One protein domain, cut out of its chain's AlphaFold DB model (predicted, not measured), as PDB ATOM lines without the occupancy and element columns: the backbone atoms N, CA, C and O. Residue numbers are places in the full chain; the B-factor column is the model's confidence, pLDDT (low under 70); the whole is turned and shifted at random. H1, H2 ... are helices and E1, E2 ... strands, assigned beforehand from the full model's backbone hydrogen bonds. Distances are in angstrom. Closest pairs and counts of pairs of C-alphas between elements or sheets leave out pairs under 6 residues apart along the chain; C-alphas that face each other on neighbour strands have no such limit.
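What this domain is: This is residues 151 to 235 of the 235 residues of the protein "Methyltranfer_dom domain-containing protein" of Colletotrichum tanaceti (UniProt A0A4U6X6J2). Little of this domain is regular structure: a small parallel sheet of three strands, with H1 over one face, H2 grazing it, and a long loop, residues 206 to 222, between E3 and H2. The 85 printed residues hold E1, H1, E2, E3, H2, mixed, with 32 residues in named elements; the sheet's order is E1 E2 E3. It is compact, with radius of gyration of the C-alphas 12.8 A, and flat, spanning 36 by 31 by 16 A.

Where its parts are: Find C-alpha 178 at (191.894, 262.338, 146.485); E2, residues 178 to 183, runs 16.7 A from there. Its neighbours are E1, residues 155 to 159, 13.1 A, and E3, residues 201 to 205, 13.5 A. H1 is residues 166 to 174, 12.2 A; H2, residues 223 to 229, 9.9 A, ends at (179.755, 269.735, 141.872).

How they stand to each other: Look for N 156 and O 178, 2.8 A apart, across the parallel neighbours E1 and E2, and N 202 and O 179, 2.8 A apart, across the parallel neighbours E2 and E3, both pairs within hydrogen-bond range. H1 is on the sheet, over E2, height 9.6 A, closest C-alphas Glu 168 and Val 179, 6.9 A. E1, H1, E2 form a strand-helix-strand unit, parallel neighbours with a helix between, its crossover right-handed. H2 only grazes the sheet with residues 223 to 227. Every O i to N i+4 pair in H1 and H2 is within range.

The domain as a whole: The farthest C-alphas, Asp 151 and Thr 215, are 39.1 A apart. The printed part has no cut; links E2 to E3 and E3 to H2 are long. Residue 235 alone is under 70 in pLDDT.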
ATOM      1  N   ASP A 151     200.419 261.059 136.052       91.56
ATOM      2  CA  ASP A 151     199.914 261.983 135.037       91.56
ATOM      3  C   ASP A 151     198.382 261.993 134.961       91.56
ATOM      4  O   ASP A 151     197.807 262.717 134.151       91.56
ATOM      5  N   ARG A 152     197.717 261.195 135.802       89.50
ATOM      6  CA  ARG A 152     196.265 261.087 135.872       89.50
ATOM      7  C   ARG A 152     195.783 261.335 137.287       89.50
ATOM      8  O   ARG A 152     196.398 260.900 138.259       89.50
ATOM      9  N   GLU A 153     194.642 261.996 137.389       90.62
ATOM     10  CA  GLU A 153     193.962 262.149 138.664       90.62
ATOM     11  C   GLU A 153     193.415 260.795 139.140       90.62
ATOM     12  O   GLU A 153     192.833 260.036 138.363       90.62
ATOM     13  N   CYS A 154     193.622 260.488 140.420       94.31
ATOM     14  CA  CYS A 154     192.983 259.360 141.082       94.31
ATOM     15  C   CYS A 154     191.964 259.893 142.086       94.31
ATOM     16  O   CYS A 154     192.333 260.582 143.038       94.31
ATOM     17  N   VAL A 155     190.696 259.543 141.896       95.38
ATOM     18  CA  VAL A 155     189.588 259.991 142.743       95.38
ATOM     19  C   VAL A 155     188.903 258.781 143.364       95.38
ATOM     20  O   VAL A 155     188.625 257.792 142.687       95.38
ATOM     21  N   ILE A 156     188.635 258.861 144.664       96.25
ATOM     22  CA  ILE A 156     187.878 257.872 145.428       96.25
ATOM     23  C   ILE A 156     186.635 258.561 145.969       96.25
ATOM     24  O   ILE A 156     186.739 259.516 146.732       96.25
ATOM     25  N   TYR A 157     185.469 258.037 145.612       96.62
ATOM     26  CA  TYR A 157     184.207 258.403 146.240       96.62
ATOM     27  C   TYR A 157     183.910 257.418 147.369       96.62
ATOM     28  O   TYR A 157     183.767 256.221 147.111       96.62
ATOM     29  N   SER A 158     183.840 257.912 148.606       96.75
ATOM     30  CA  SER A 158     183.473 257.115 149.779       96.75
ATOM     31  C   SER A 158     182.116 257.554 150.317       96.75
ATOM     32  O   SER A 158     181.876 258.737 150.558       96.75
ATOM     33  N   PHE A 159     181.205 256.603 150.487       95.50
ATOM     34  CA  PHE A 159     179.827 256.866 150.884       95.50
ATOM     35  C   PHE A 159     179.502 256.096 152.160       95.50
ATOM     36  O   PHE A 159     179.757 254.894 152.227       95.50
ATOM     37  N   GLY A 160     178.903 256.772 153.142       92.75
ATOM     38  CA  GLY A 160     178.544 256.158 154.423       92.75
ATOM     39  C   GLY A 160     179.757 255.924 155.323       92.75
ATOM     40  O   GLY A 160     179.963 254.807 155.794       92.75
ATOM     41  N   VAL A 161     180.593 256.952 155.493       92.38
ATOM     42  CA  VAL A 161     181.849 256.874 156.258       92.38
ATOM     43  C   VAL A 161     181.607 256.777 157.773       92.38
ATOM     44  O   VAL A 161     182.407 256.165 158.477       92.38
ATOM     45  N   CYS A 162     180.498 257.328 158.282       91.69
ATOM     46  CA  CYS A 162     180.182 257.389 159.711       91.69
ATOM     47  C   CYS A 162     181.375 257.924 160.541       91.69
ATOM     48  O   CYS A 162     182.066 258.856 160.131       91.69
ATOM     49  N   ASP A 163     181.623 257.369 161.723       88.94
ATOM     50  CA  ASP A 163     182.680 257.754 162.661       88.94
ATOM     51  C   ASP A 163     183.968 256.913 162.537       88.94
ATOM     52  O   ASP A 163     184.932 257.138 163.277       88.94
ATOM     53  N   GLU A 164     184.028 255.985 161.577       92.19
ATOM     54  CA  GLU A 164     185.180 255.111 161.338       92.19
ATOM     55  C   GLU A 164     185.769 255.350 159.944       92.19
ATOM     56  O   GLU A 164     185.293 254.823 158.945       92.19
ATOM     57  N   SER A 165     186.840 256.145 159.882       96.38
ATOM     58  CA  SER A 165     187.481 256.525 158.613       96.38
ATOM     59  C   SER A 165     188.849 255.878 158.387       96.38
ATOM     60  O   SER A 165     189.747 256.475 157.782       96.38
ATOM     61  N   SER A 166     189.082 254.679 158.928       95.94
ATOM     62  CA  SER A 166     190.379 254.006 158.778       95.94
ATOM     63  C   SER A 166     190.645 253.555 157.343       95.94
ATOM     64  O   SER A 166     191.804 253.531 156.920       95.94
ATOM     65  N   PHE A 167     189.597 253.216 156.586       96.94
ATOM     66  CA  PHE A 167     189.713 252.886 155.169       96.94
ATOM     67  C   PHE A 167     190.230 254.089 154.379       96.94
ATOM     68  O   PHE A 167     191.251 253.981 153.695       96.94
ATOM     69  N   GLU A 168     189.588 255.249 154.526       98.00
ATOM     70  CA  GLU A 168     189.986 256.488 153.860       98.00
ATOM     71  C   GLU A 168     191.391 256.894 154.285       98.00
ATOM     72  O   GLU A 168     192.220 257.202 153.430       98.00
ATOM     73  N   GLN A 169     191.703 256.816 155.582       97.81
ATOM     74  CA  GLN A 169     193.045 257.086 156.093       97.81
ATOM     75  C   GLN A 169     194.106 256.189 155.437       97.81
ATOM     76  O   GLN A 169     195.169 256.677 155.037       97.81
ATOM     77  N   GLU A 170     193.863 254.881 155.329       97.62
ATOM     78  CA  GLU A 170     194.835 253.949 154.752       97.62
ATOM     79  C   GLU A 170     194.966 254.140 153.230       97.62
ATOM     80  O   GLU A 170     196.090 254.144 152.713       97.62
ATOM     81  N   MET A 171     193.862 254.406 152.521       97.94
ATOM     82  CA  MET A 171     193.883 254.783 151.101       97.94
ATOM     83  C   MET A 171     194.678 256.070 150.879       97.94
ATOM     84  O   MET A 171     195.567 256.108 150.024       97.94
ATOM     85  N   LEU A 172     194.424 257.109 151.677       97.94
ATOM     86  CA  LEU A 172     195.167 258.364 151.623       97.94
ATOM     87  C   LEU A 172     196.652 258.113 151.904       97.94
ATOM     88  O   LEU A 172     197.498 258.620 151.176       97.94
ATOM     89  N   SER A 173     197.000 257.304 152.901       97.62
ATOM     90  CA  SER A 173     198.400 257.064 153.288       97.62
ATOM     91  C   SER A 173     199.229 256.365 152.208       97.62
ATOM     92  O   SER A 173     200.430 256.610 152.101       97.62
ATOM     93  N   ARG A 174     198.607 255.474 151.432       96.81
ATOM     94  CA  ARG A 174     199.304 254.577 150.495       96.81
ATOM     95  C   ARG A 174     199.226 255.025 149.043       96.81
ATOM     96  O   ARG A 174     199.989 254.540 148.214       96.81
ATOM     97  N   THR A 175     198.320 255.944 148.729       97.19
ATOM     98  CA  THR A 175     198.053 256.375 147.356       97.19
ATOM     99  C   THR A 175     198.184 257.888 147.211       97.19
ATOM    100  O   THR A 175     198.285 258.637 148.186       97.19
ATOM    101  N   LYS A 176     198.177 258.352 145.962       95.06
ATOM    102  CA  LYS A 176     198.068 259.778 145.624       95.06
ATOM    103  C   LYS A 176     196.635 260.201 145.316       95.06
ATOM    104  O   LYS A 176     196.431 261.304 144.828       95.06
ATOM    105  N   CYS A 177     195.664 259.341 145.608       97.00
ATOM    106  CA  CYS A 177     194.271 259.622 145.328       97.00
ATOM    107  C   CYS A 177     193.726 260.714 146.253       97.00
ATOM    108  O   CYS A 177     194.150 260.835 147.413       97.00
ATOM    109  N   ALA A 178     192.781 261.482 145.721       97.19
ATOM    110  CA  ALA A 178     191.894 262.338 146.485       97.19
ATOM    111  C   ALA A 178     190.661 261.540 146.918       97.19
ATOM    112  O   ALA A 178     190.089 260.795 146.121       97.19
ATOM    113  N   VAL A 179     190.255 261.692 148.174       98.06
ATOM    114  CA  VAL A 179     189.061 261.050 148.729       98.06
ATOM    115  C   VAL A 179     187.967 262.091 148.902       98.06
ATOM    116  O   VAL A 179     188.175 263.096 149.578       98.06
ATOM    117  N   TRP A 180     186.804 261.819 148.323       97.88
ATOM    118  CA  TRP A 180     185.576 262.588 148.473       97.88
ATOM    119  C   TRP A 180     184.574 261.745 149.248       97.88
ATOM    120  O   TRP A 180     184.047 260.757 148.738       97.88
ATOM    121  N   ALA A 181     184.371 262.112 150.504       97.75
ATOM    122  CA  ALA A 181     183.561 261.389 151.464       97.75
ATOM    123  C   ALA A 181     182.224 262.082 151.719       97.75
ATOM    124  O   ALA A 181     182.158 263.306 151.877       97.75
ATOM    125  N   TYR A 182     181.173 261.275 151.817       97.75
ATOM    126  CA  TYR A 182     179.813 261.747 152.034       97.75
ATOM    127  C   TYR A 182     179.098 260.889 153.068       97.75
ATOM    128  O   TYR A 182     179.065 259.660 152.967       97.75
ATOM    129  N   ASP A 183     178.489 261.558 154.036       97.50
ATOM    130  CA  ASP A 183     177.643 260.940 155.047       97.50
ATOM    131  C   ASP A 183     176.671 261.990 155.599       97.50
ATOM    132  O   ASP A 183     177.057 263.135 155.810       97.50
ATOM    133  N   PHE A 184     175.408 261.640 155.826       96.69
ATOM    134  CA  PHE A 184     174.423 262.581 156.369       96.69
ATOM    135  C   PHE A 184     174.399 262.592 157.906       96.69
ATOM    136  O   PHE A 184     173.900 263.536 158.514       96.69
ATOM    137  N   SER A 185     174.911 261.546 158.550       95.94
ATOM    138  CA  SER A 185     174.803 261.314 159.992       95.94
ATOM    139  C   SER A 185     175.931 261.951 160.810       95.94
ATOM    140  O   SER A 185     175.760 262.174 162.007       95.94
ATOM    141  N   VAL A 186     177.049 262.305 160.169       96.31
ATOM    142  CA  VAL A 186     178.230 262.920 160.799       96.31
ATOM    143  C   VAL A 186     178.643 264.211 160.090       96.31
ATOM    144  O   VAL A 186     178.204 264.492 158.978       96.31
ATOM    145  N   VAL A 187     179.472 265.025 160.746       96.00
ATOM    146  CA  VAL A 187     179.859 266.369 160.265       96.00
ATOM    147  C   VAL A 187     181.278 266.447 159.690       96.00
ATOM    148  O   VAL A 187     181.634 267.465 159.102       96.00
ATOM    149  N   ASP A 188     182.089 265.404 159.870       96.75
ATOM    150  CA  ASP A 188     183.459 265.290 159.357       96.75
ATOM    151  C   ASP A 188     183.852 263.802 159.297       96.75
ATOM    152  O   ASP A 188     183.110 262.941 159.778       96.75
ATOM    153  N   PHE A 189     185.035 263.507 158.756       96.94
ATOM    154  CA  PHE A 189     185.692 262.214 158.926       96.94
ATOM    155  C   PHE A 189     185.835 261.833 160.407       96.94
ATOM    156  O   PHE A 189     185.983 262.684 161.291       96.94
ATOM    157  N   GLY A 190     185.908 260.529 160.660       93.69
ATOM    158  CA  GLY A 190     186.369 259.985 161.927       93.69
ATOM    159  C   GLY A 190     187.793 260.443 162.273       93.69
ATOM    160  O   GLY A 190     188.575 260.896 161.429       93.69
ATOM    161  N   LYS A 191     188.162 260.290 163.549       94.88
ATOM    162  CA  LYS A 191     189.449 260.752 164.114       94.88
ATOM    163  C   LYS A 191     190.688 260.107 163.473       94.88
ATOM    164  O   LYS A 191     191.805 260.531 163.750       94.88
ATOM    165  N   GLN A 192     190.497 259.068 162.665       95.88
ATOM    166  CA  GLN A 192     191.534 258.306 161.983       95.88
ATOM    167  C   GLN A 192     192.201 259.108 160.860       95.88
ATOM    168  O   GLN A 192     193.372 258.857 160.579       95.88
ATOM    169  N   VAL A 193     191.493 260.053 160.221       97.06
ATOM    170  CA  VAL A 193     192.060 260.828 159.107       97.06
ATOM    171  C   VAL A 193     193.042 261.878 159.623       97.06
ATOM    172  O   VAL A 193     192.660 262.881 160.225       97.06
ATOM    173  N   ASP A 194     194.325 261.660 159.347       96.56
ATOM    174  CA  ASP A 194     195.423 262.542 159.728       96.56
ATOM    175  C   ASP A 194     195.300 263.900 159.020       96.56
ATOM    176  O   ASP A 194     195.095 263.993 157.807       96.56
ATOM    177  N   SER A 195     195.503 264.970 159.790       96.12
ATOM    178  CA  SER A 195     195.570 266.355 159.316       96.12
ATOM    179  C   SER A 195     196.449 266.555 158.071       96.12
ATOM    180  O   SER A 195     196.113 267.365 157.209       96.12
ATOM    181  N   LYS A 196     197.530 265.775 157.916       97.25
ATOM    182  CA  LYS A 196     198.445 265.844 156.762       97.25
ATOM    183  C   LYS A 196     197.835 265.368 155.436       97.25
ATOM    184  O   LYS A 196     198.523 265.388 154.421       97.25
ATOM    185  N   HIS A 197     196.622 264.821 155.454       97.56
ATOM    186  CA  HIS A 197     195.911 264.356 154.260       97.56
ATOM    187  C   HIS A 197     194.742 265.260 153.871       97.56
ATOM    188  O   HIS A 197     194.069 264.992 152.878       97.56
ATOM    189  N   ARG A 198     194.495 266.333 154.632       95.94
ATOM    190  CA  ARG A 198     193.359 267.245 154.421       95.94
ATOM    191  C   ARG A 198     193.470 268.068 153.137       95.94
ATOM    192  O   ARG A 198     192.475 268.622 152.701       95.94
ATOM    193  N   ASP A 199     194.639 268.095 152.503       97.25
ATOM    194  CA  ASP A 199     194.858 268.657 151.166       97.25
ATOM    195  C   ASP A 199     194.172 267.855 150.046       97.25
ATOM    196  O   ASP A 199     194.046 268.337 148.925       97.25
ATOM    197  N   ARG A 200     193.734 266.628 150.336       97.38
ATOM    198  CA  ARG A 200     193.121 265.702 149.369       97.38
ATOM    199  C   ARG A 200     192.108 264.756 150.022       97.38
ATOM    200  O   ARG A 200     191.819 263.686 149.491       97.38
ATOM    201  N   ALA A 201     191.583 265.148 151.179       98.25
ATOM    202  CA  ALA A 201     190.502 264.477 151.884       98.25
ATOM    203  C   ALA A 201     189.368 265.486 152.075       98.25
ATOM    204  O   ALA A 201     189.471 266.408 152.885       98.25
ATOM    205  N   TYR A 202     188.304 265.311 151.304       97.94
ATOM    206  CA  TYR A 202     187.163 266.211 151.237       97.94
ATOM    207  C   TYR A 202     185.954 265.520 151.849       97.94
ATOM    208  O   TYR A 202     185.612 264.414 151.443       97.94
ATOM    209  N   PHE A 203     185.302 266.167 152.812       98.12
ATOM    210  CA  PHE A 203     184.080 265.662 153.430       98.12
ATOM    211  C   PHE A 203     182.920 266.613 153.159       98.12
ATOM    212  O   PHE A 203     183.081 267.835 153.225       98.12
ATOM    213  N   LYS A 204     181.736 266.059 152.898       97.44
ATOM    214  CA  LYS A 204     180.499 266.835 152.811       97.44
ATOM    215  C   LYS A 204     179.361 266.101 153.514       97.44
ATOM    216  O   LYS A 204     179.041 264.968 153.159       97.44
ATOM    217  N   GLN A 205     178.710 266.781 154.460       97.69
ATOM    218  CA  GLN A 205     177.564 266.225 155.176       97.69
ATOM    219  C   GLN A 205     176.318 266.208 154.279       97.69
ATOM    220  O   GLN A 205     175.613 267.215 154.174       97.69
ATOM    221  N   VAL A 206     176.065 265.092 153.598       97.44
ATOM    222  CA  VAL A 206     174.932 264.904 152.673       97.44
ATOM    223  C   VAL A 206     174.529 263.437 152.599       97.44
ATOM    224  O   VAL A 206     175.346 262.540 152.801       97.44
ATOM    225  N   GLY A 207     173.271 263.189 152.246       96.88
ATOM    226  CA  GLY A 207     172.813 261.856 151.869       96.88
ATOM    227  C   GLY A 207     173.028 261.578 150.380       96.88
ATOM    228  O   GLY A 207     173.080 262.501 149.566       96.88
ATOM    229  N   VAL A 208     173.108 260.301 150.010       95.88
ATOM    230  CA  VAL A 208     173.174 259.857 148.608       95.88
ATOM    231  C   VAL A 208     171.872 259.165 148.236       95.88
ATOM    232  O   VAL A 208     171.348 258.355 148.998       95.88
ATOM    233  N   THR A 209     171.324 259.498 147.073       95.81
ATOM    234  CA  THR A 209     170.044 258.970 146.588       95.81
ATOM    235  C   THR A 209     170.028 258.891 145.059       95.81
ATOM    236  O   THR A 209     170.944 259.367 144.400       95.81
ATOM    237  N   GLY A 210     168.990 258.295 144.469       95.06
ATOM    238  CA  GLY A 210     168.835 258.236 143.009       95.06
ATOM    239  C   GLY A 210     168.523 259.593 142.364       95.06
ATOM    240  O   GLY A 210     168.933 259.835 141.234       95.06
ATOM    241  N   THR A 211     167.845 260.488 143.087       95.88
ATOM    242  CA  THR A 211     167.440 261.814 142.591       95.88
ATOM    243  C   THR A 211     167.716 262.880 143.637       95.88
ATOM    244  O   THR A 211     167.215 262.786 144.758       95.88
ATOM    245  N   THR A 212     168.465 263.916 143.263       97.62
ATOM    246  CA  THR A 212     168.807 265.022 144.160       97.62
ATOM    247  C   THR A 212     167.574 265.673 144.777       97.62
ATOM    248  O   THR A 212     166.613 266.035 144.097       97.62
ATOM    249  N   ASN A 213     167.626 265.844 146.095       96.75
ATOM    250  CA  ASN A 213     166.639 266.544 146.893       96.75
ATOM    251  C   ASN A 213     167.354 267.467 147.889       96.75
ATOM    252  O   ASN A 213     167.747 267.066 148.989       96.75
ATOM    253  N   THR A 214     167.469 268.735 147.508       96.94
ATOM    254  CA  THR A 214     168.127 269.778 148.306       96.94
ATOM    255  C   THR A 214     167.230 270.387 149.383       96.94
ATOM    256  O   THR A 214     167.661 271.300 150.079       96.94
ATOM    257  N   THR A 215     165.981 269.931 149.517       97.25
ATOM    258  CA  THR A 215     165.032 270.471 150.510       97.25
ATOM    259  C   THR A 215     165.169 269.826 151.891       97.25
ATOM    260  O   THR A 215     164.640 270.350 152.868       97.25
ATOM    261  N   GLN A 216     165.882 268.699 151.983       94.88
ATOM    262  CA  GLN A 216     166.178 268.021 153.245       94.88
ATOM    263  C   GLN A 216     167.369 268.657 153.973       94.88
ATOM    264  O   GLN A 216     168.193 269.337 153.363       94.88
ATOM    265  N   ASN A 217     167.472 268.397 155.280       94.25
ATOM    266  CA  ASN A 217     168.600 268.818 156.103       94.25
ATOM    267  C   ASN A 217     169.155 267.627 156.912       94.25
ATOM    268  O   ASN A 217     168.493 267.212 157.868       94.25
ATOM    269  N   PRO A 218     170.337 267.082 156.568       96.19
ATOM    270  CA  PRO A 218     171.198 267.461 155.439       96.19
ATOM    271  C   PRO A 218     170.574 267.174 154.058       96.19
ATOM    272  O   PRO A 218     169.672 266.337 153.956       96.19
ATOM    273  N   PRO A 219     171.023 267.852 152.985       97.50
ATOM    274  CA  PRO A 219     170.500 267.622 151.641       97.50
ATOM    275  C   PRO A 219     170.938 266.257 151.100       97.50
ATOM    276  O   PRO A 219     171.961 265.704 151.507       97.50
ATOM    277  N   TYR A 220     170.169 265.727 150.151       97.94
ATOM    278  CA  TYR A 220     170.468 264.467 149.474       97.94
ATOM    279  C   TYR A 220     170.808 264.734 148.010       97.94
ATOM    280  O   TYR A 220     170.093 265.481 147.345       97.94
ATOM    281  N   TYR A 221     171.859 264.103 147.496       97.62
ATOM    282  CA  TYR A 221     172.314 264.273 146.115       97.62
ATOM    283  C   TYR A 221     172.408 262.942 145.373       97.62
ATOM    284  O   TYR A 221     172.655 261.892 145.971       97.62
ATOM    285  N   SER A 222     172.226 262.998 144.054       96.19
ATOM    286  CA  SER A 222     172.646 261.925 143.158       96.19
ATOM    287  C   SER A 222     174.176 261.841 143.106       96.19
ATOM    288  O   SER A 222     174.871 262.828 143.359       96.19
ATOM    289  N   ILE A 223     174.719 260.664 142.770       94.94
ATOM    290  CA  ILE A 223     176.168 260.522 142.551       94.94
ATOM    291  C   ILE A 223     176.616 261.441 141.405       94.94
ATOM    292  O   ILE A 223     177.635 262.108 141.538       94.94
ATOM    293  N   ALA A 224     175.829 261.534 140.327       94.56
ATOM    294  CA  ALA A 224     176.143 262.386 139.181       94.56
ATOM    295  C   ALA A 224     176.244 263.870 139.572       94.56
ATOM    296  O   ALA A 224     177.203 264.538 139.200       94.56
ATOM    297  N   ASP A 225     175.320 264.364 140.397       96.00
ATOM    298  CA  ASP A 225     175.334 265.754 140.855       96.00
ATOM    299  C   ASP A 225     176.529 266.013 141.779       96.00
ATOM    300  O   ASP A 225     177.178 267.049 141.671       96.00
ATOM    301  N   LEU A 226     176.865 265.079 142.679       96.25
ATOM    302  CA  LEU A 226     178.059 265.208 143.524       96.25
ATOM    303  C   LEU A 226     179.334 265.295 142.685       96.25
ATOM    304  O   LEU A 226     180.229 266.071 143.009       96.25
ATOM    305  N   MET A 227     179.405 264.520 141.608       95.06
ATOM    306  CA  MET A 227     180.528 264.546 140.684       95.06
ATOM    307  C   MET A 227     180.619 265.856 139.911       95.06
ATOM    308  O   MET A 227     181.690 266.464 139.884       95.06
ATOM    309  N   GLU A 228     179.501 266.329 139.362       95.50
ATOM    310  CA  GLU A 228     179.420 267.618 138.671       95.50
ATOM    311  C   GLU A 228     179.835 268.768 139.598       95.50
ATOM    312  O   GLU A 228     180.641 269.616 139.220       95.50
ATOM    313  N   MET A 229     179.369 268.754 140.852       95.00
ATOM    314  CA  MET A 229     179.755 269.735 141.872       95.00
ATOM    315  C   MET A 229     181.258 269.746 142.170       95.00
ATOM    316  O   MET A 229     181.793 270.788 142.545       95.00
ATOM    317  N   ASN A 230     181.930 268.605 142.021       95.44
ATOM    318  CA  ASN A 230     183.374 268.487 142.204       95.44
ATOM    319  C   ASN A 230     184.161 268.778 140.915       95.44
ATOM    320  O   ASN A 230     185.389 268.794 140.951       95.44
ATOM    321  N   GLY A 231     183.486 268.997 139.782       95.06
ATOM    322  CA  GLY A 231     184.122 269.174 138.477       95.06
ATOM    323  C   GLY A 231     184.627 267.875 137.842       95.06
ATOM    324  O   GLY A 231     185.512 267.929 136.992       95.06
ATOM    325  N   HIS A 232     184.095 266.717 138.243       94.50
ATOM    326  CA  HIS A 232     184.440 265.418 137.664       94.50
ATOM    327  C   HIS A 232     183.390 264.999 136.623       94.50
ATOM    328  O   HIS A 232     182.200 264.946 136.928       94.50
ATOM    329  N   ASP A 233     183.826 264.673 135.406       85.69
ATOM    330  CA  ASP A 233     182.973 264.417 134.233       85.69
ATOM    331  C   ASP A 233     182.876 262.931 133.824       85.69
ATOM    332  O   ASP A 233     182.271 262.610 132.800       85.69
ATOM    333  N   TYR A 234     183.439 262.010 134.617       71.75
ATOM    334  CA  TYR A 234     183.605 260.596 134.254       71.75
ATOM    335  C   TYR A 234     183.054 259.600 135.289       71.75
ATOM    336  O   TYR A 234     183.452 259.638 136.448       71.75
ATOM    337  N   VAL A 235     182.264 258.615 134.839       55.19
ATOM    338  CA  VAL A 235     182.309 257.209 135.312       55.19
ATOM    339  C   VAL A 235     182.241 256.295 134.100       55.19
ATOM    340  O   VAL A 235     181.330 256.505 133.270       55.19
TER     341      VAL A 235